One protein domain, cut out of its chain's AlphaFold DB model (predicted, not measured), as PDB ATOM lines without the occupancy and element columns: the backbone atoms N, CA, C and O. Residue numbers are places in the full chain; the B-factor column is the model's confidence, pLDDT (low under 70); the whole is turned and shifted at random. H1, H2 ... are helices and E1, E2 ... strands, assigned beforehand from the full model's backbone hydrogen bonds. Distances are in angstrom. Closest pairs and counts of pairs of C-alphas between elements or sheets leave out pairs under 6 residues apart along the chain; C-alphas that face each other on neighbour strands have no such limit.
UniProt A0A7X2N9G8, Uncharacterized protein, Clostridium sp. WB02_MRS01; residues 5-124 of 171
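What this domain is: This is residues 5 to 124 of the 171 residues of an uncharacterized protein of Clostridium sp. WB02_MRS01 (UniProt A0A7X2N9G8). A small sheet of three short strands, E2, E1 and E3, sits in a body of short helices and long loops, and one long helix, H5, folds back from H4, crosses H3 and runs out of the body as an arm. H3 stands up from the sheet, H4 meets H2, H3 and H5, and only residues 111 to 124 stick out. The printed part has 120 residues with five named helices and three named strands, in the order E1 H1 H2 E2 E3 H3 H4 H5; the sheet's order is E2 E1 E3, antiparallel, and the class is mostly helix. The whole is only just loose, close to compact, with a radius of gyration of the C-alphas of 16.7 A, and it spans 55 by 38 by 26 A.

How they stand to each other: In the sheet, E1, residues 5 to 7, is the inner strand between the edge strands E2, residues 37 to 39, and E3, residues 59 to 64. E1 and E3 are antiparallel at 143 degrees, with N 7 and O 59 2.8 A apart, within hydrogen-bond range. E2 and E1 are antiparallel at 147 degrees, with N 6 and O 38 2.9 A apart, also within range. H3, residues 65 to 74, is on the sheet over E3 and stands up from it, at a height over the sheet of 9.2 A. H4, residues 79 to 91, only grazes the sheet with its residues 82 to 90; its closest C-alphas to E3 are those of Val 86 and Glu 62, 6.1 A. H1, residues 9 to 14, is only just on the sheet, with 5 pairs of C-alphas within 10 A, and only grazes it with residues 9 to 12. H4 is the hub. With residues 81 to 82 alone it touches H3, a hairpin at a steep tilt of 44 degrees, opposite ways, closest at the C-alphas of Leu 82 and Leu 71, 6.7 A. With residues 79 to 82 alone it touches H2, residues 28 to 34, the same way at a shallow tilt of 24 degrees, closest at the C-alphas of Arg 79 and Phe 33, 4.7 A. H4 and H5, residues 93 to 122, form a hairpin, opposite ways at a steep tilt of 42 degrees, touching with residues 85 to 89 and 95 to 96 alone; the closest C-alphas are those of His 89 and Tyr 96, 5.2 A. H5 touches H3 with residues 100 to 107 alone, the same way at a steep tilt of 62 degrees, closest at the C-alphas of Tyr 107 and Val 74, 6.3 A. H1 and H2 are apart. In H1, H2, H3 and H4 every O i to N i+4 pair is within hydrogen-bond range; in H5, 24 of 26 are.

Where its parts are: E1 begins at C-alpha 5, (3.937, -20.733, -12.889). E3 is 13.4 A long, H3 14.3 A, H4 18.4 A and H5 43.2 A. H5 runs from C-alpha 93 at (13.833, -8.213, -7.662) to C-alpha 122 at (-4.339, -4.228, -46.648).

The domain as a whole: The C-alphas of Asp 56 and Leu 124 are the two farthest apart, 56.1 A. Without residues 111 to 124 the body has 106 residues and spans 38 by 31 by 22 A. The printed part has no cut. The links from H1 to H2, 13 residues, and from E2 to E3, 19 residues, are long. The mean pLDDT of the printed part is 85.6; residues 22 to 24, 44 to 46 and 112 to 124 are under 70.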
ATOM      1  N   ILE A   5       3.169 -19.627 -12.325       92.88
ATOM      2  CA  ILE A   5       3.937 -20.733 -12.889       92.88
ATOM      3  C   ILE A   5       4.488 -21.555 -11.732       92.88
ATOM      4  O   ILE A   5       4.987 -21.016 -10.743       92.88
ATOM      5  N   TYR A   6       4.403 -22.870 -11.861       93.75
ATOM      6  CA  TYR A   6       4.962 -23.825 -10.917       93.75
ATOM      7  C   TYR A   6       6.094 -24.602 -11.579       93.75
ATOM      8  O   TYR A   6       6.128 -24.773 -12.795       93.75
ATOM      9  N   PHE A   7       7.035 -25.067 -10.766       95.00
ATOM     10  CA  PHE A   7       8.166 -25.869 -11.195       95.00
ATOM     11  C   PHE A   7       8.159 -27.225 -10.491       95.00
ATOM     12  O   PHE A   7       8.077 -27.321  -9.261       95.00
ATOM     13  N   CYS A   8       8.285 -28.283 -11.285       95.62
ATOM     14  CA  CYS A   8       8.391 -29.661 -10.839       95.62
ATOM     15  C   CYS A   8       9.755 -30.236 -11.235       95.62
ATOM     16  O   CYS A   8      10.000 -30.556 -12.398       95.62
ATOM     17  N   LYS A   9      10.626 -30.461 -10.243       96.31
ATOM     18  CA  LYS A   9      11.974 -31.023 -10.448       96.31
ATOM     19  C   LYS A   9      11.960 -32.408 -11.109       96.31
ATOM     20  O   LYS A   9      12.880 -32.765 -11.839       96.31
ATOM     21  N   SER A  10      10.939 -33.216 -10.848       96.12
ATOM     22  CA  SER A  10      10.818 -34.548 -11.449       96.12
ATOM     23  C   SER A  10      10.536 -34.458 -12.944       96.12
ATOM     24  O   SER A  10      11.229 -35.078 -13.753       96.12
ATOM     25  N   CYS A  11       9.586 -33.606 -13.332       95.75
ATOM     26  CA  CYS A  11       9.283 -33.318 -14.729       95.75
ATOM     27  C   CYS A  11      10.429 -32.589 -15.444       95.75
ATOM     28  O   CYS A  11      10.669 -32.863 -16.612       95.75
ATOM     29  N   ASP A  12      11.195 -31.748 -14.752       96.00
ATOM     30  CA  ASP A  12      12.402 -31.122 -15.305       96.00
ATOM     31  C   ASP A  12      13.459 -32.157 -15.734       96.00
ATOM     32  O   ASP A  12      14.066 -32.062 -16.801       96.00
ATOM     33  N   ASN A  13      13.610 -33.236 -14.964       95.06
ATOM     34  CA  ASN A  13      14.496 -34.339 -15.333       95.06
ATOM     35  C   ASN A  13      13.870 -35.243 -16.408       95.06
ATOM     36  O   ASN A  13      14.513 -35.574 -17.405       95.06
ATOM     37  N   THR A  14      12.606 -35.625 -16.226       94.38
ATOM     38  CA  THR A  14      11.962 -36.713 -16.985       94.38
ATOM     39  C   THR A  14      11.194 -36.265 -18.227       94.38
ATOM     40  O   THR A  14      10.930 -37.085 -19.100       94.38
ATOM     41  N   GLY A  15      10.791 -34.997 -18.309       93.25
ATOM     42  CA  GLY A  15       9.914 -34.471 -19.357       93.25
ATOM     43  C   GLY A  15       8.479 -35.003 -19.306       93.25
ATOM     44  O   GLY A  15       7.763 -34.904 -20.297       93.25
ATOM     45  N   GLN A  16       8.029 -35.584 -18.184       93.25
ATOM     46  CA  GLN A  16       6.684 -36.168 -18.096       93.25
ATOM     47  C   GLN A  16       5.555 -35.156 -18.339       93.25
ATOM     48  O   GLN A  16       4.542 -35.542 -18.917       93.25
ATOM     49  N   ASN A  17       5.747 -33.883 -17.969       91.88
ATOM     50  CA  ASN A  17       4.780 -32.809 -18.229       91.88
ATOM     51  C   ASN A  17       4.636 -32.469 -19.721       91.88
ATOM     52  O   ASN A  17       3.691 -31.798 -20.110       91.88
ATOM     53  N   LEU A  18       5.558 -32.932 -20.568       91.38
ATOM     54  CA  LEU A  18       5.558 -32.626 -21.996       91.38
ATOM     55  C   LEU A  18       4.902 -33.714 -22.841       91.38
ATOM     56  O   LEU A  18       4.754 -33.512 -24.041       91.38
ATOM     57  N   LYS A  19       4.525 -34.864 -22.265       82.75
ATOM     58  CA  LYS A  19       3.999 -36.005 -23.037       82.75
ATOM     59  C   LYS A  19       2.841 -35.595 -23.948       82.75
ATOM     60  O   LYS A  19       2.845 -35.959 -25.118       82.75
ATOM     61  N   ASP A  20       1.939 -34.751 -23.463       75.12
ATOM     62  CA  ASP A  20       0.805 -34.272 -24.258       75.12
ATOM     63  C   ASP A  20       1.217 -33.218 -25.304       75.12
ATOM     64  O   ASP A  20       0.644 -33.154 -26.392       75.12
ATOM     65  N   LEU A  21       2.274 -32.444 -25.033       75.31
ATOM     66  CA  LEU A  21       2.848 -31.474 -25.971       75.31
ATOM     67  C   LEU A  21       3.629 -32.147 -27.107       75.31
ATOM     68  O   LEU A  21       3.689 -31.595 -28.202       75.31
ATOM     69  N   THR A  22       4.175 -33.353 -26.902       66.19
ATOM     70  CA  THR A  22       4.924 -34.083 -27.947       66.19
ATOM     71  C   THR A  22       4.078 -34.493 -29.157       66.19
ATOM     72  O   THR A  22       4.633 -34.816 -30.204       66.19
ATOM     73  N   TYR A  23       2.747 -34.432 -29.055       64.44
ATOM     74  CA  TYR A  23       1.842 -34.653 -30.187       64.44
ATOM     75  C   TYR A  23       1.693 -33.418 -31.100       64.44
ATOM     76  O   TYR A  23       1.125 -33.528 -32.186       64.44
ATOM     77  N   GLY A  24       2.189 -32.246 -30.681       69.88
ATOM     78  CA  GLY A  24       2.230 -31.022 -31.486       69.88
ATOM     79  C   GLY A  24       3.571 -30.816 -32.201       69.88
ATOM     80  O   GLY A  24       4.603 -31.330 -31.778       69.88
ATOM     81  N   ASN A  25       3.577 -30.009 -33.268       79.19
ATOM     82  CA  ASN A  25       4.793 -29.614 -33.997       79.19
ATOM     83  C   ASN A  25       5.621 -28.576 -33.205       79.19
ATOM     84  O   ASN A  25       5.767 -27.434 -33.644       79.19
ATOM     85  N   PHE A  26       6.128 -28.949 -32.030       86.12
ATOM     86  CA  PHE A  26       7.024 -28.109 -31.232       86.12
ATOM     87  C   PHE A  26       8.490 -28.389 -31.573       86.12
ATOM     88  O   PHE A  26       8.877 -29.528 -31.831       86.12
ATOM     89  N   SER A  27       9.318 -27.344 -31.569       89.38
ATOM     90  CA  SER A  27      10.768 -27.488 -31.701       89.38
ATOM     91  C   SER A  27      11.393 -28.044 -30.419       89.38
ATOM     92  O   SER A  27      10.819 -27.945 -29.333       89.38
ATOM     93  N   GLU A  28      12.604 -28.588 -30.526       89.19
ATOM     94  CA  GLU A  28      13.363 -29.089 -29.372       89.19
ATOM     95  C   GLU A  28      13.545 -28.011 -28.291       89.19
ATOM     96  O   GLU A  28      13.268 -28.263 -27.122       89.19
ATOM     97  N   ASN A  29      13.880 -26.778 -28.688       89.62
ATOM     98  CA  ASN A  29      14.014 -25.649 -27.763       89.62
ATOM     99  C   ASN A  29      12.698 -25.321 -27.047       89.62
ATOM    100  O   ASN A  29      12.707 -24.970 -25.873       89.62
ATOM    101  N   GLN A  30      11.559 -25.431 -27.738       92.38
ATOM    102  CA  GLN A  30      10.254 -25.218 -27.109       92.38
ATOM    103  C   GLN A  30       9.991 -26.276 -26.040       92.38
ATOM    104  O   GLN A  30       9.607 -25.931 -24.926       92.38
ATOM    105  N   LEU A  31      10.232 -27.549 -26.359       92.12
ATOM    106  CA  LEU A  31      10.068 -28.639 -25.402       92.12
ATOM    107  C   LEU A  31      10.992 -28.455 -24.190       92.12
ATOM    108  O   LEU A  31      10.523 -28.541 -23.059       92.12
ATOM    109  N   ASP A  32      12.267 -28.130 -24.406       94.19
ATOM    110  CA  ASP A  32      13.237 -27.893 -23.329       94.19
ATOM    111  C   ASP A  32      12.865 -26.691 -22.440       94.19
ATOM    112  O   ASP A  32      12.949 -26.758 -21.209       94.19
ATOM    113  N   PHE A  33      12.362 -25.613 -23.048       95.25
ATOM    114  CA  PHE A  33      11.886 -24.431 -22.331       95.25
ATOM    115  C   PHE A  33      10.711 -24.750 -21.397       95.25
ATOM    116  O   PHE A  33      10.697 -24.302 -20.254       95.25
ATOM    117  N   TYR A  34       9.741 -25.543 -21.862       93.56
ATOM    118  CA  TYR A  34       8.564 -25.920 -21.073       93.56
ATOM    119  C   TYR A  34       8.839 -27.043 -20.060       93.56
ATOM    120  O   TYR A  34       8.010 -27.328 -19.191       93.56
ATOM    121  N   LYS A  35       9.981 -27.726 -20.158       95.06
ATOM    122  CA  LYS A  35      10.281 -28.910 -19.353       95.06
ATOM    123  C   LYS A  35      10.306 -28.577 -17.860       95.06
ATOM    124  O   LYS A  35      11.084 -27.742 -17.411       95.06
ATOM    125  N   GLY A  36       9.450 -29.240 -17.082       94.88
ATOM    126  CA  GLY A  36       9.336 -29.018 -15.638       94.88
ATOM    127  C   GLY A  36       8.522 -27.795 -15.205       94.88
ATOM    128  O   GLY A  36       8.137 -27.747 -14.038       94.88
ATOM    129  N   TYR A  37       8.210 -26.856 -16.099       94.31
ATOM    130  CA  TYR A  37       7.347 -25.707 -15.811       94.31
ATOM    131  C   TYR A  37       5.883 -26.030 -16.139       94.31
ATOM    132  O   TYR A  37       5.591 -26.650 -17.160       94.31
ATOM    133  N   ILE A  38       4.968 -25.638 -15.254       92.12
ATOM    134  CA  ILE A  38       3.539 -25.979 -15.313       92.12
ATOM    135  C   ILE A  38       2.724 -24.710 -15.052       92.12
ATOM    136  O   ILE A  38       2.980 -24.001 -14.073       92.12
ATOM    137  N   ASP A  39       1.760 -24.410 -15.924       88.75
ATOM    138  CA  ASP A  39       0.836 -23.288 -15.718       88.75
ATOM    139  C   ASP A  39      -0.229 -23.703 -14.696       88.75
ATOM    140  O   ASP A  39      -0.753 -24.815 -14.728       88.75
ATOM    141  N   GLU A  40      -0.577 -22.798 -13.783       86.88
ATOM    142  CA  GLU A  40      -1.662 -22.997 -12.820       86.88
ATOM    143  C   GLU A  40      -2.976 -23.457 -13.471       86.88
ATOM    144  O   GLU A  40      -3.743 -24.197 -12.858       86.88
ATOM    145  N   GLN A  41      -3.229 -23.065 -14.724       80.94
ATOM    146  CA  GLN A  41      -4.412 -23.483 -15.481       80.94
ATOM    147  C   GLN A  41      -4.464 -24.982 -15.804       80.94
ATOM    148  O   GLN A  41      -5.542 -25.492 -16.096       80.94
ATOM    149  N   GLU A  42      -3.333 -25.683 -15.760       78.50
ATOM    150  CA  GLU A  42      -3.245 -27.126 -16.022       78.50
ATOM    151  C   GLU A  42      -3.538 -27.958 -14.759       78.50
ATOM    152  O   GLU A  42      -3.602 -29.188 -14.806       78.50
ATOM    153  N   ILE A  43      -3.737 -27.300 -13.610       81.81
ATOM    154  CA  ILE A  43      -3.947 -27.940 -12.312       81.81
ATOM    155  C   ILE A  43      -5.454 -28.051 -12.042       81.81
ATOM    156  O   ILE A  43      -6.081 -27.148 -11.491       81.81
ATOM    157  N   ASN A  44      -6.040 -29.191 -12.416       68.00
ATOM    158  CA  ASN A  44      -7.491 -29.418 -12.342       68.00
ATOM    159  C   ASN A  44      -8.065 -29.449 -10.909       68.00
ATOM    160  O   ASN A  44      -9.205 -29.040 -10.704       68.00
ATOM    161  N   ASP A  45      -7.287 -29.889  -9.912       67.81
ATOM    162  CA  ASP A  45      -7.790 -30.165  -8.552       67.81
ATOM    163  C   ASP A  45      -7.564 -29.016  -7.548       67.81
ATOM    164  O   ASP A  45      -7.804 -29.168  -6.350       67.81
ATOM    165  N   GLY A  46      -7.040 -27.868  -7.997       67.88
ATOM    166  CA  GLY A  46      -6.720 -26.715  -7.139       67.88
ATOM    167  C   GLY A  46      -5.589 -26.952  -6.124       67.88
ATOM    168  O   GLY A  46      -5.123 -26.008  -5.485       67.88
ATOM    169  N   ASN A  47      -5.103 -28.189  -5.980       77.94
ATOM    170  CA  ASN A  47      -3.944 -28.508  -5.158       77.94
ATOM    171  C   ASN A  47      -2.645 -28.226  -5.920       77.94
ATOM    172  O   ASN A  47      -2.012 -29.115  -6.484       77.94
ATOM    173  N   VAL A  48      -2.221 -26.968  -5.869       82.94
ATOM    174  CA  VAL A  48      -1.015 -26.464  -6.540       82.94
ATOM    175  C   VAL A  48       0.310 -26.996  -5.974       82.94
ATOM    176  O   VAL A  48       1.377 -26.691  -6.497       82.94
ATOM    177  N   SER A  49       0.271 -27.790  -4.899       86.00
ATOM    178  CA  SER A  49       1.478 -28.341  -4.267       86.00
ATOM    179  C   SER A  49       1.940 -29.675  -4.859       86.00
ATOM    180  O   SER A  49       3.074 -30.087  -4.606       86.00
ATOM    181  N   ILE A  50       1.094 -30.344  -5.653       91.38
ATOM    182  CA  ILE A  50       1.360 -31.668  -6.230       91.38
ATOM    183  C   ILE A  50       1.281 -31.582  -7.753       91.38
ATOM    184  O   ILE A  50       0.338 -31.026  -8.307       91.38
ATOM    185  N   CYS A  51       2.276 -32.144  -8.432       91.75
ATOM    186  CA  CYS A  51       2.341 -32.162  -9.884       91.75
ATOM    187  C   CYS A  51       1.279 -33.104 -10.470       91.75
ATOM    188  O   CYS A  51       1.323 -34.300 -10.170       91.75
ATOM    189  N   PRO A  52       0.388 -32.625 -11.359       90.69
ATOM    190  CA  PRO A  52      -0.653 -33.464 -11.955       90.69
ATOM    191  C   PRO A  52      -0.096 -34.527 -12.918       90.69
ATOM    192  O   PRO A  52      -0.782 -35.497 -13.222       90.69
ATOM    193  N   PHE A  53       1.152 -34.377 -13.377       91.19
ATOM    194  CA  PHE A  53       1.762 -35.274 -14.365       91.19
ATOM    195  C   PHE A  53       2.570 -36.421 -13.749       91.19
ATOM    196  O   PHE A  53       2.612 -37.511 -14.315       91.19
ATOM    197  N   CYS A  54       3.235 -36.180 -12.615       93.25
ATOM    198  CA  CYS A  54       4.129 -37.162 -11.983       93.25
ATOM    199  C   CYS A  54       3.829 -37.442 -10.503       93.25
ATOM    200  O   CYS A  54       4.386 -38.382  -9.946       93.25
ATOM    201  N   GLY A  55       2.976 -36.641  -9.854       91.50
ATOM    202  CA  GLY A  55       2.644 -36.778  -8.433       91.50
ATOM    203  C   GLY A  55       3.688 -36.228  -7.450       91.50
ATOM    204  O   GLY A  55       3.440 -36.241  -6.246       91.50
ATOM    205  N   ASP A  56       4.831 -35.717  -7.920       94.12
ATOM    206  CA  ASP A  56       5.844 -35.110  -7.048       94.12
ATOM    207  C   ASP A  56       5.465 -33.697  -6.587       94.12
ATOM    208  O   ASP A  56       4.650 -33.003  -7.197       94.12
ATOM    209  N   LYS A  57       6.105 -33.242  -5.504       94.38
ATOM    210  CA  LYS A  57       5.908 -31.888  -4.972       94.38
ATOM    211  C   LYS A  57       6.369 -30.821  -5.965       94.38
ATOM    212  O   LYS A  57       7.447 -30.931  -6.553       94.38
ATOM    213  N   MET A  58       5.581 -29.759  -6.075       92.69
ATOM    214  CA  MET A  58       5.906 -28.575  -6.867       92.69
ATOM    215  C   MET A  58       6.261 -27.391  -5.981       92.69
ATOM    216  O   MET A  58       5.844 -27.295  -4.826       92.69
ATOM    217  N   VAL A  59       7.021 -26.468  -6.557       93.38
ATOM    218  CA  VAL A  59       7.315 -25.162  -5.968       93.38
ATOM    219  C   VAL A  59       6.823 -24.073  -6.907       93.38
ATOM    220  O   VAL A  59       6.780 -24.273  -8.118       93.38
ATOM    221  N   MET A  60       6.455 -22.915  -6.369       91.06
ATOM    222  CA  MET A  60       6.157 -21.754  -7.202       91.06
ATOM    223  C   MET A  60       7.442 -21.323  -7.918       91.06
ATOM    224  O   MET A  60       8.470 -21.104  -7.275       91.06
ATOM    225  N   ALA A  61       7.398 -21.237  -9.247       88.62
ATOM    226  CA  ALA A  61       8.440 -20.557  -9.991       88.62
ATOM    227  C   ALA A  61       8.237 -19.067  -9.711       88.62
ATOM    228  O   ALA A  61       7.146 -18.548  -9.935       88.62
ATOM    229  N   GLU A  62       9.237 -18.397  -9.144       89.56
ATOM    230  CA  GLU A  62       9.169 -16.973  -8.797       89.56
ATOM    231  C   GLU A  62       9.202 -16.099 -10.063       89.56
ATOM    232  O   GLU A  62      10.149 -15.372 -10.333       89.56
ATOM    233  N   ILE A  63       8.187 -16.260 -10.905       91.25
ATOM    234  CA  ILE A  63       7.999 -15.587 -12.177       91.25
ATOM    235  C   ILE A  63       6.509 -15.586 -12.511       91.25
ATOM    236  O   ILE A  63       5.790 -16.567 -12.304       91.25
ATOM    237  N   SER A  64       6.022 -14.470 -13.045       90.62
ATOM    238  CA  SER A  64       4.637 -14.389 -13.500       90.62
ATOM    239  C   SER A  64       4.450 -15.148 -14.819       90.62
ATOM    240  O   SER A  64       5.335 -15.153 -15.673       90.62
ATOM    241  N   GLY A  65       3.268 -15.721 -15.062       90.25
ATOM    242  CA  GLY A  65       2.979 -16.388 -16.338       90.25
ATOM    243  C   GLY A  65       3.065 -15.458 -17.555       90.25
ATOM    244  O   GLY A  65       3.380 -15.897 -18.664       90.25
ATOM    245  N   HIS A  66       2.846 -14.154 -17.354       89.81
ATOM    246  CA  HIS A  66       3.040 -13.148 -18.398       89.81
ATOM    247  C   HIS A  66       4.519 -13.010 -18.773       89.81
ATOM    248  O   HIS A  66       4.869 -13.087 -19.949       89.81
ATOM    249  N   ASP A  67       5.379 -12.842 -17.771       92.12
ATOM    250  CA  ASP A  67       6.817 -12.693 -17.965       92.12
ATOM    251  C   ASP A  67       7.444 -13.967 -18.522       92.12
ATOM    252  O   ASP A  67       8.227 -13.897 -19.463       92.12
ATOM    253  N   TYR A  68       7.013 -15.128 -18.029       93.44
ATOM    254  CA  TYR A  68       7.370 -16.435 -18.570       93.44
ATOM    255  C   TYR A  68       7.072 -16.537 -20.074       93.44
ATOM    256  O   TYR A  68       7.953 -16.848 -20.877       93.44
ATOM    257  N   THR A  69       5.845 -16.192 -20.481       91.12
ATOM    258  CA  THR A  69       5.431 -16.206 -21.894       91.12
ATOM    259  C   THR A  69       6.230 -15.204 -22.731       91.12
ATOM    260  O   THR A  69       6.546 -15.466 -23.892       91.12
ATOM    261  N   MET A  70       6.539 -14.034 -22.173       91.62
ATOM    262  CA  MET A  70       7.311 -13.010 -22.869       91.62
ATOM    263  C   MET A  70       8.764 -13.457 -23.068       91.62
ATOM    264  O   MET A  70       9.262 -13.386 -24.194       91.62
ATOM    265  N   LEU A  71       9.400 -14.006 -22.027       93.31
ATOM    266  CA  LEU A  71      10.745 -14.577 -22.096       93.31
ATOM    267  C   LEU A  71      10.826 -15.683 -23.145       93.31
ATOM    268  O   LEU A  71      11.758 -15.681 -23.949       93.31
ATOM    269  N   ALA A  72       9.825 -16.565 -23.210       92.25
ATOM    270  CA  ALA A  72       9.740 -17.600 -24.239       92.25
ATOM    271  C   ALA A  72       9.827 -17.003 -25.654       92.25
ATOM    272  O   ALA A  72      10.559 -17.496 -26.507       92.25
ATOM    273  N   LYS A  73       9.129 -15.893 -25.904       90.62
ATOM    274  CA  LYS A  73       9.071 -15.269 -27.231       90.62
ATOM    275  C   LYS A  73      10.313 -14.450 -27.564       90.62
ATOM    276  O   LYS A  73      10.864 -14.617 -28.646       90.62
ATOM    277  N   VAL A  74      10.752 -13.569 -26.662       90.00
ATOM    278  CA  VAL A  74      11.882 -12.655 -26.924       90.00
ATOM    279  C   VAL A  74      13.209 -13.405 -27.051       90.00
ATOM    280  O   VAL A  74      14.094 -12.979 -27.783       90.00
ATOM    281  N   SER A  75      13.333 -14.543 -26.367       91.00
ATOM    282  CA  SER A  75      14.556 -15.347 -26.352       91.00
ATOM    283  C   SER A  75      14.553 -16.509 -27.337       91.00
ATOM    284  O   SER A  75      15.538 -17.241 -27.405       91.00
ATOM    285  N   ASN A  76      13.456 -16.692 -28.082       90.81
ATOM    286  CA  ASN A  76      13.230 -17.867 -28.917       90.81
ATOM    287  C   ASN A  76      13.365 -19.184 -28.124       90.81
ATOM    288  O   ASN A  76      14.102 -20.093 -28.505       90.81
ATOM    289  N   PHE A  77      12.633 -19.264 -27.011       93.56
ATOM    290  CA  PHE A  77      12.542 -20.423 -26.124       93.56
ATOM    291  C   PHE A  77      13.901 -20.841 -25.541       93.56
ATOM    292  O   PHE A  77      14.228 -22.022 -25.476       93.56
ATOM    293  N   ASN A  78      14.717 -19.873 -25.107       93.38
ATOM    294  CA  ASN A  78      16.010 -20.162 -24.492       93.38
ATOM    295  C   ASN A  78      15.858 -20.492 -22.999       93.38
ATOM    296  O   ASN A  78      15.603 -19.609 -22.172       93.38
ATOM    297  N   ARG A  79      16.076 -21.764 -22.654       94.56
ATOM    298  CA  ARG A  79      15.980 -22.271 -21.281       94.56
ATOM    299  C   ARG A  79      16.990 -21.641 -20.318       94.56
ATOM    300  O   ARG A  79      16.624 -21.271 -19.208       94.56
ATOM    301  N   GLN A  80      18.234 -21.441 -20.750       94.88
ATOM    302  CA  GLN A  80      19.281 -20.860 -19.901       94.88
ATOM    303  C   GLN A  80      18.951 -19.420 -19.498       94.88
ATOM    304  O   GLN A  80      19.227 -19.013 -18.372       94.88
ATOM    305  N   LEU A  81      18.336 -18.651 -20.407       94.94
ATOM    306  CA  LEU A  81      17.878 -17.306 -20.075       94.94
ATOM    307  C   LEU A  81      16.748 -17.350 -19.046       94.94
ATOM    308  O   LEU A  81      16.778 -16.573 -18.096       94.94
ATOM    309  N   LEU A  82      15.767 -18.239 -19.223       95.19
ATOM    310  CA  LEU A  82      14.672 -18.393 -18.267       95.19
ATOM    311  C   LEU A  82      15.206 -18.706 -16.865       95.19
ATOM    312  O   LEU A  82      14.862 -17.998 -15.921       95.19
ATOM    313  N   ASP A  83      16.083 -19.701 -16.744       94.00
ATOM    314  CA  ASP A  83      16.648 -20.100 -15.453       94.00
ATOM    315  C   ASP A  83      17.456 -18.954 -14.821       94.00
ATOM    316  O   ASP A  83      17.291 -18.658 -13.638       94.00
ATOM    317  N   ALA A  84      18.248 -18.224 -15.616       95.69
ATOM    318  CA  ALA A  84      18.974 -17.046 -15.141       95.69
ATOM    319  C   ALA A  84      18.038 -15.926 -14.654       95.69
ATOM    320  O   ALA A  84      18.359 -15.242 -13.683       95.69
ATOM    321  N   MET A  85      16.884 -15.733 -15.298       95.81
ATOM    322  CA  MET A  85      15.897 -14.726 -14.902       95.81
ATOM    323  C   MET A  85      15.126 -15.137 -13.642       95.81
ATOM    324  O   MET A  85      14.900 -14.292 -12.780       95.81
ATOM    325  N   VAL A  86      14.781 -16.419 -13.490       94.50
ATOM    326  CA  VAL A  86      14.179 -16.960 -12.258       94.50
ATOM    327  C   VAL A  86      15.161 -16.849 -11.085       94.50
ATOM    328  O   VAL A  86      14.783 -16.438  -9.987       94.50
ATOM    329  N   ASP A  87      16.436 -17.161 -11.311       95.06
ATOM    330  CA  ASP A  87      17.495 -16.975 -10.315       95.06
ATOM    331  C   ASP A  87      17.725 -15.501  -9.978       95.06
ATOM    332  O   ASP A  87      18.006 -15.169  -8.826       95.06
ATOM    333  N   LEU A  88      17.625 -14.610 -10.968       95.44
ATOM    334  CA  LEU A  88      17.751 -13.174 -10.755       95.44
ATOM    335  C   LEU A  88      16.591 -12.636  -9.923       95.44
ATOM    336  O   LEU A  88      16.846 -11.886  -8.991       95.44
ATOM    337  N   HIS A  89      15.354 -13.061 -10.191       94.81
ATOM    338  CA  HIS A  89      14.188 -12.667  -9.396       94.81
ATOM    339  C   HIS A  89      14.387 -12.978  -7.905       94.81
ATOM    340  O   HIS A  89      14.137 -12.128  -7.052       94.81
ATOM    341  N   LYS A  90      14.913 -14.173  -7.598       92.94
ATOM    342  CA  LYS A  90      15.235 -14.609  -6.228       92.94
ATOM    343  C   LYS A  90      16.311 -13.758  -5.557       92.94
ATOM    344  O   LYS A  90      16.283 -13.577  -4.342       92.94
ATOM    345  N   LYS A  91      17.311 -13.315  -6.323       95.69
ATOM    346  CA  LYS A  91      18.499 -12.611  -5.811       95.69
ATOM    347  C   LYS A  91      18.277 -11.106  -5.690       95.69
ATOM    348  O   LYS A  91      18.653 -10.523  -4.679       95.69
ATOM    349  N   ASP A  92      17.698 -10.496  -6.720       96.19
ATOM    350  CA  ASP A  92      17.468  -9.060  -6.828       96.19
ATOM    351  C   ASP A  92      16.232  -8.776  -7.698       96.19
ATOM    352  O   ASP A  92      16.276  -8.734  -8.932       96.19
ATOM    353  N   ILE A  93      15.107  -8.542  -7.023       94.81
ATOM    354  CA  ILE A  93      13.833  -8.213  -7.662       94.81
ATOM    355  C   ILE A  93      13.882  -6.889  -8.442       94.81
ATOM    356  O   ILE A  93      13.177  -6.736  -9.440       94.81
ATOM    357  N   ILE A  94      14.720  -5.930  -8.025       96.12
ATOM    358  CA  ILE A  94      14.840  -4.625  -8.689       96.12
ATOM    359  C   ILE A  94      15.568  -4.807 -10.022       96.12
ATOM    360  O   ILE A  94      15.110  -4.302 -11.050       96.12
ATOM    361  N   GLU A  95      16.673  -5.559 -10.029       96.81
ATOM    362  CA  GLU A  95      17.403  -5.862 -11.262       96.81
ATOM    363  C   GLU A  95      16.561  -6.717 -12.221       96.81
ATOM    364  O   GLU A  95      16.550  -6.461 -13.431       96.81
ATOM    365  N   TYR A  96      15.808  -7.688 -11.691       95.50
ATOM    366  CA  TYR A  96      14.853  -8.473 -12.472       95.50
ATOM    367  C   TYR A  96      13.831  -7.576 -13.186       95.50
ATOM    368  O   TYR A  96      13.710  -7.645 -14.412       95.50
ATOM    369  N   GLU A  97      13.140  -6.686 -12.462       95.06
ATOM    370  CA  GLU A  97      12.124  -5.808 -13.056       95.06
ATOM    371  C   GLU A  97      12.710  -4.833 -14.083       95.06
ATOM    372  O   GLU A  97      12.084  -4.560 -15.115       95.06
ATOM    373  N   LEU A  98      13.933  -4.347 -13.851       95.44
ATOM    374  CA  LEU A  98      14.639  -3.495 -14.803       95.44
ATOM    375  C   LEU A  98      14.917  -4.234 -16.120       95.44
ATOM    376  O   LEU A  98      14.608  -3.711 -17.193       95.44
ATOM    377  N   LYS A  99      15.454  -5.460 -16.064       93.81
ATOM    378  CA  LYS A  99      15.704  -6.275 -17.270       93.81
ATOM    379  C   LYS A  99      14.404  -6.666 -17.964       93.81
ATOM    380  O   LYS A  99      14.297  -6.571 -19.185       93.81
ATOM    381  N   MET A 100      13.377  -7.021 -17.199       93.38
ATOM    382  CA  MET A 100      12.064  -7.346 -17.747       93.38
ATOM    383  C   MET A 100      11.395  -6.153 -18.426       93.38
ATOM    384  O   MET A 100      10.763  -6.323 -19.467       93.38
ATOM    385  N   SER A 101      11.575  -4.933 -17.910       92.56
ATOM    386  CA  SER A 101      11.143  -3.708 -18.593       92.56
ATOM    387  C   SER A 101      11.803  -3.559 -19.969       92.56
ATOM    388  O   SER A 101      11.118  -3.261 -20.948       92.56
ATOM    389  N   GLN A 102      13.105  -3.844 -20.079       91.75
ATOM    390  CA  GLN A 102      13.817  -3.804 -21.362       91.75
ATOM    391  C   GLN A 102      13.254  -4.828 -22.354       91.75
ATOM    392  O   GLN A 102      12.959  -4.471 -23.495       91.75
ATOM    393  N   PHE A 103      13.034  -6.071 -21.919       91.44
ATOM    394  CA  PHE A 103      12.457  -7.106 -22.778       91.44
ATOM    395  C   PHE A 103      11.014  -6.794 -23.202       91.44
ATOM    396  O   PHE A 103      10.666  -6.992 -24.367       91.44
ATOM    397  N   ARG A 104      10.184  -6.244 -22.300       89.94
ATOM    398  CA  ARG A 104       8.817  -5.793 -22.622       89.94
ATOM    399  C   ARG A 104       8.838  -4.730 -23.724       89.94
ATOM    400  O   ARG A 104       8.147  -4.884 -24.729       89.94
ATOM    401  N   ASN A 105       9.713  -3.729 -23.599       88.12
ATOM    402  CA  ASN A 105       9.881  -2.686 -24.614       88.12
ATOM    403  C   ASN A 105      10.344  -3.250 -25.969       88.12
ATOM    404  O   ASN A 105       9.816  -2.859 -27.009       88.12
ATOM    405  N   GLN A 106      11.303  -4.184 -25.976       84.62
ATOM    406  CA  GLN A 106      11.777  -4.828 -27.208       84.62
ATOM    407  C   GLN A 106      10.664  -5.618 -27.905       84.62
ATOM    408  O   GLN A 106      10.484  -5.505 -29.119       84.62
ATOM    409  N   TYR A 107       9.889  -6.389 -27.138       83.94
ATOM    410  CA  TYR A 107       8.781  -7.169 -27.677       83.94
ATOM    411  C   TYR A 107       7.693  -6.264 -28.275       83.94
ATOM    412  O   TYR A 107       7.241  -6.504 -29.394       83.94
ATOM    413  N   GLU A 108       7.305  -5.189 -27.584       83.12
ATOM    414  CA  GLU A 108       6.303  -4.235 -28.078       83.12
ATOM    415  C   GLU A 108       6.752  -3.505 -29.350       83.12
ATOM    416  O   GLU A 108       5.964  -3.379 -30.291       83.12
ATOM    417  N   GLN A 109       8.015  -3.077 -29.423       78.50
ATOM    418  CA  GLN A 109       8.572  -2.444 -30.624       78.50
ATOM    419  C   GLN A 109       8.562  -3.397 -31.827       78.50
ATOM    420  O   GLN A 109       8.142  -3.003 -32.918       78.50
ATOM    421  N   GLY A 110       8.944  -4.664 -31.629       73.62
ATOM    422  CA  GLY A 110       8.890  -5.682 -32.683       73.62
ATOM    423  C   GLY A 110       7.463  -5.956 -33.177       73.62
ATOM    424  O   GLY A 110       7.229  -6.075 -34.380       73.62
ATOM    425  N   GLN A 111       6.482  -5.983 -32.270       71.69
ATOM    426  CA  GLN A 111       5.068  -6.155 -32.629       71.69
ATOM    427  C   GLN A 111       4.514  -4.958 -33.413       71.69
ATOM    428  O   GLN A 111       3.740  -5.139 -34.353       71.69
ATOM    429  N   GLN A 112       4.909  -3.730 -33.065       63.94
ATOM    430  CA  GLN A 112       4.469  -2.529 -33.783       63.94
ATOM    431  C   GLN A 112       4.997  -2.486 -35.222       63.94
ATOM    432  O   GLN A 112       4.240  -2.122 -36.122       63.94
ATOM    433  N   GLN A 113       6.238  -2.921 -35.460       59.47
ATOM    434  CA  GLN A 113       6.808  -3.019 -36.811       59.47
ATOM    435  C   GLN A 113       6.052  -4.048 -37.668       59.47
ATOM    436  O   GLN A 113       5.589  -3.719 -38.759       59.47
ATOM    437  N   GLN A 114       5.788  -5.246 -37.133       57.22
ATOM    438  CA  GLN A 114       5.007  -6.274 -37.843       57.22
ATOM    439  C   GLN A 114       3.554  -5.840 -38.108       57.22
ATOM    440  O   GLN A 114       2.967  -6.152 -39.150       57.22
ATOM    441  N   LYS A 115       2.945  -5.087 -37.182       56.12
ATOM    442  CA  LYS A 115       1.583  -4.561 -37.348       56.12
ATOM    443  C   LYS A 115       1.511  -3.433 -38.385       56.12
ATOM    444  O   LYS A 115       0.525  -3.336 -39.113       56.12
ATOM    445  N   GLN A 116       2.555  -2.612 -38.500       51.34
ATOM    446  CA  GLN A 116       2.663  -1.599 -39.555       51.34
ATOM    447  C   GLN A 116       2.868  -2.228 -40.943       51.34
ATOM    448  O   GLN A 116       2.239  -1.778 -41.899       51.34
ATOM    449  N   GLU A 117       3.651  -3.304 -41.058       50.09
ATOM    450  CA  GLU A 117       3.847  -4.046 -42.316       50.09
ATOM    451  C   GLU A 117       2.605  -4.843 -42.763       50.09
ATOM    452  O   GLU A 117       2.354  -5.027 -43.956       50.09
ATOM    453  N   SER A 118       1.781  -5.303 -41.819       45.62
ATOM    454  CA  SER A 118       0.525  -6.004 -42.132       45.62
ATOM    455  C   SER A 118      -0.626  -5.043 -42.458       45.62
ATOM    456  O   SER A 118      -1.397  -5.315 -43.379       45.62
ATOM    457  N   CYS A 119      -0.710  -3.878 -41.801       43.09
ATOM    458  CA  CYS A 119      -1.676  -2.827 -42.158       43.09
ATOM    459  C   CYS A 119      -1.309  -2.052 -43.437       43.09
ATOM    460  O   CYS A 119      -2.207  -1.504 -44.087       43.09
ATOM    461  N   SER A 120      -0.031  -1.999 -43.829       48.09
ATOM    462  CA  SER A 120       0.370  -1.402 -45.109       48.09
ATOM    463  C   SER A 120      -0.084  -2.258 -46.298       48.09
ATOM    464  O   SER A 120      -0.539  -1.711 -47.299       48.09
ATOM    465  N   ASN A 121      -0.093  -3.589 -46.171       50.09
ATOM    466  CA  ASN A 121      -0.517  -4.495 -47.244       50.09
ATOM    467  C   ASN A 121      -2.039  -4.538 -47.483       50.09
ATOM    468  O   ASN A 121      -2.471  -4.810 -48.603       50.09
ATOM    469  N   SER A 122      -2.875  -4.244 -46.479       50.38
ATOM    470  CA  SER A 122      -4.339  -4.228 -46.648       50.38
ATOM    471  C   SER A 122      -4.871  -2.969 -47.340       50.38
ATOM    472  O   SER A 122      -5.968  -3.003 -47.891       50.38
ATOM    473  N   ASN A 123      -4.103  -1.874 -47.333       55.53
ATOM    474  CA  ASN A 123      -4.462  -0.606 -47.984       55.53
ATOM    475  C   ASN A 123      -3.626  -0.316 -49.238       55.53
ATOM    476  O   ASN A 123      -3.743   0.766 -49.817       55.53
ATOM    477  N   LEU A 124      -2.776  -1.257 -49.664       63.34
ATOM    478  CA  LEU A 124      -2.045  -1.101 -50.912       63.34
ATOM    479  C   LEU A 124      -3.050  -1.168 -52.075       63.34
ATOM    480  O   LEU A 124      -3.814  -2.138 -52.158       63.34
TER     481      LEU A 124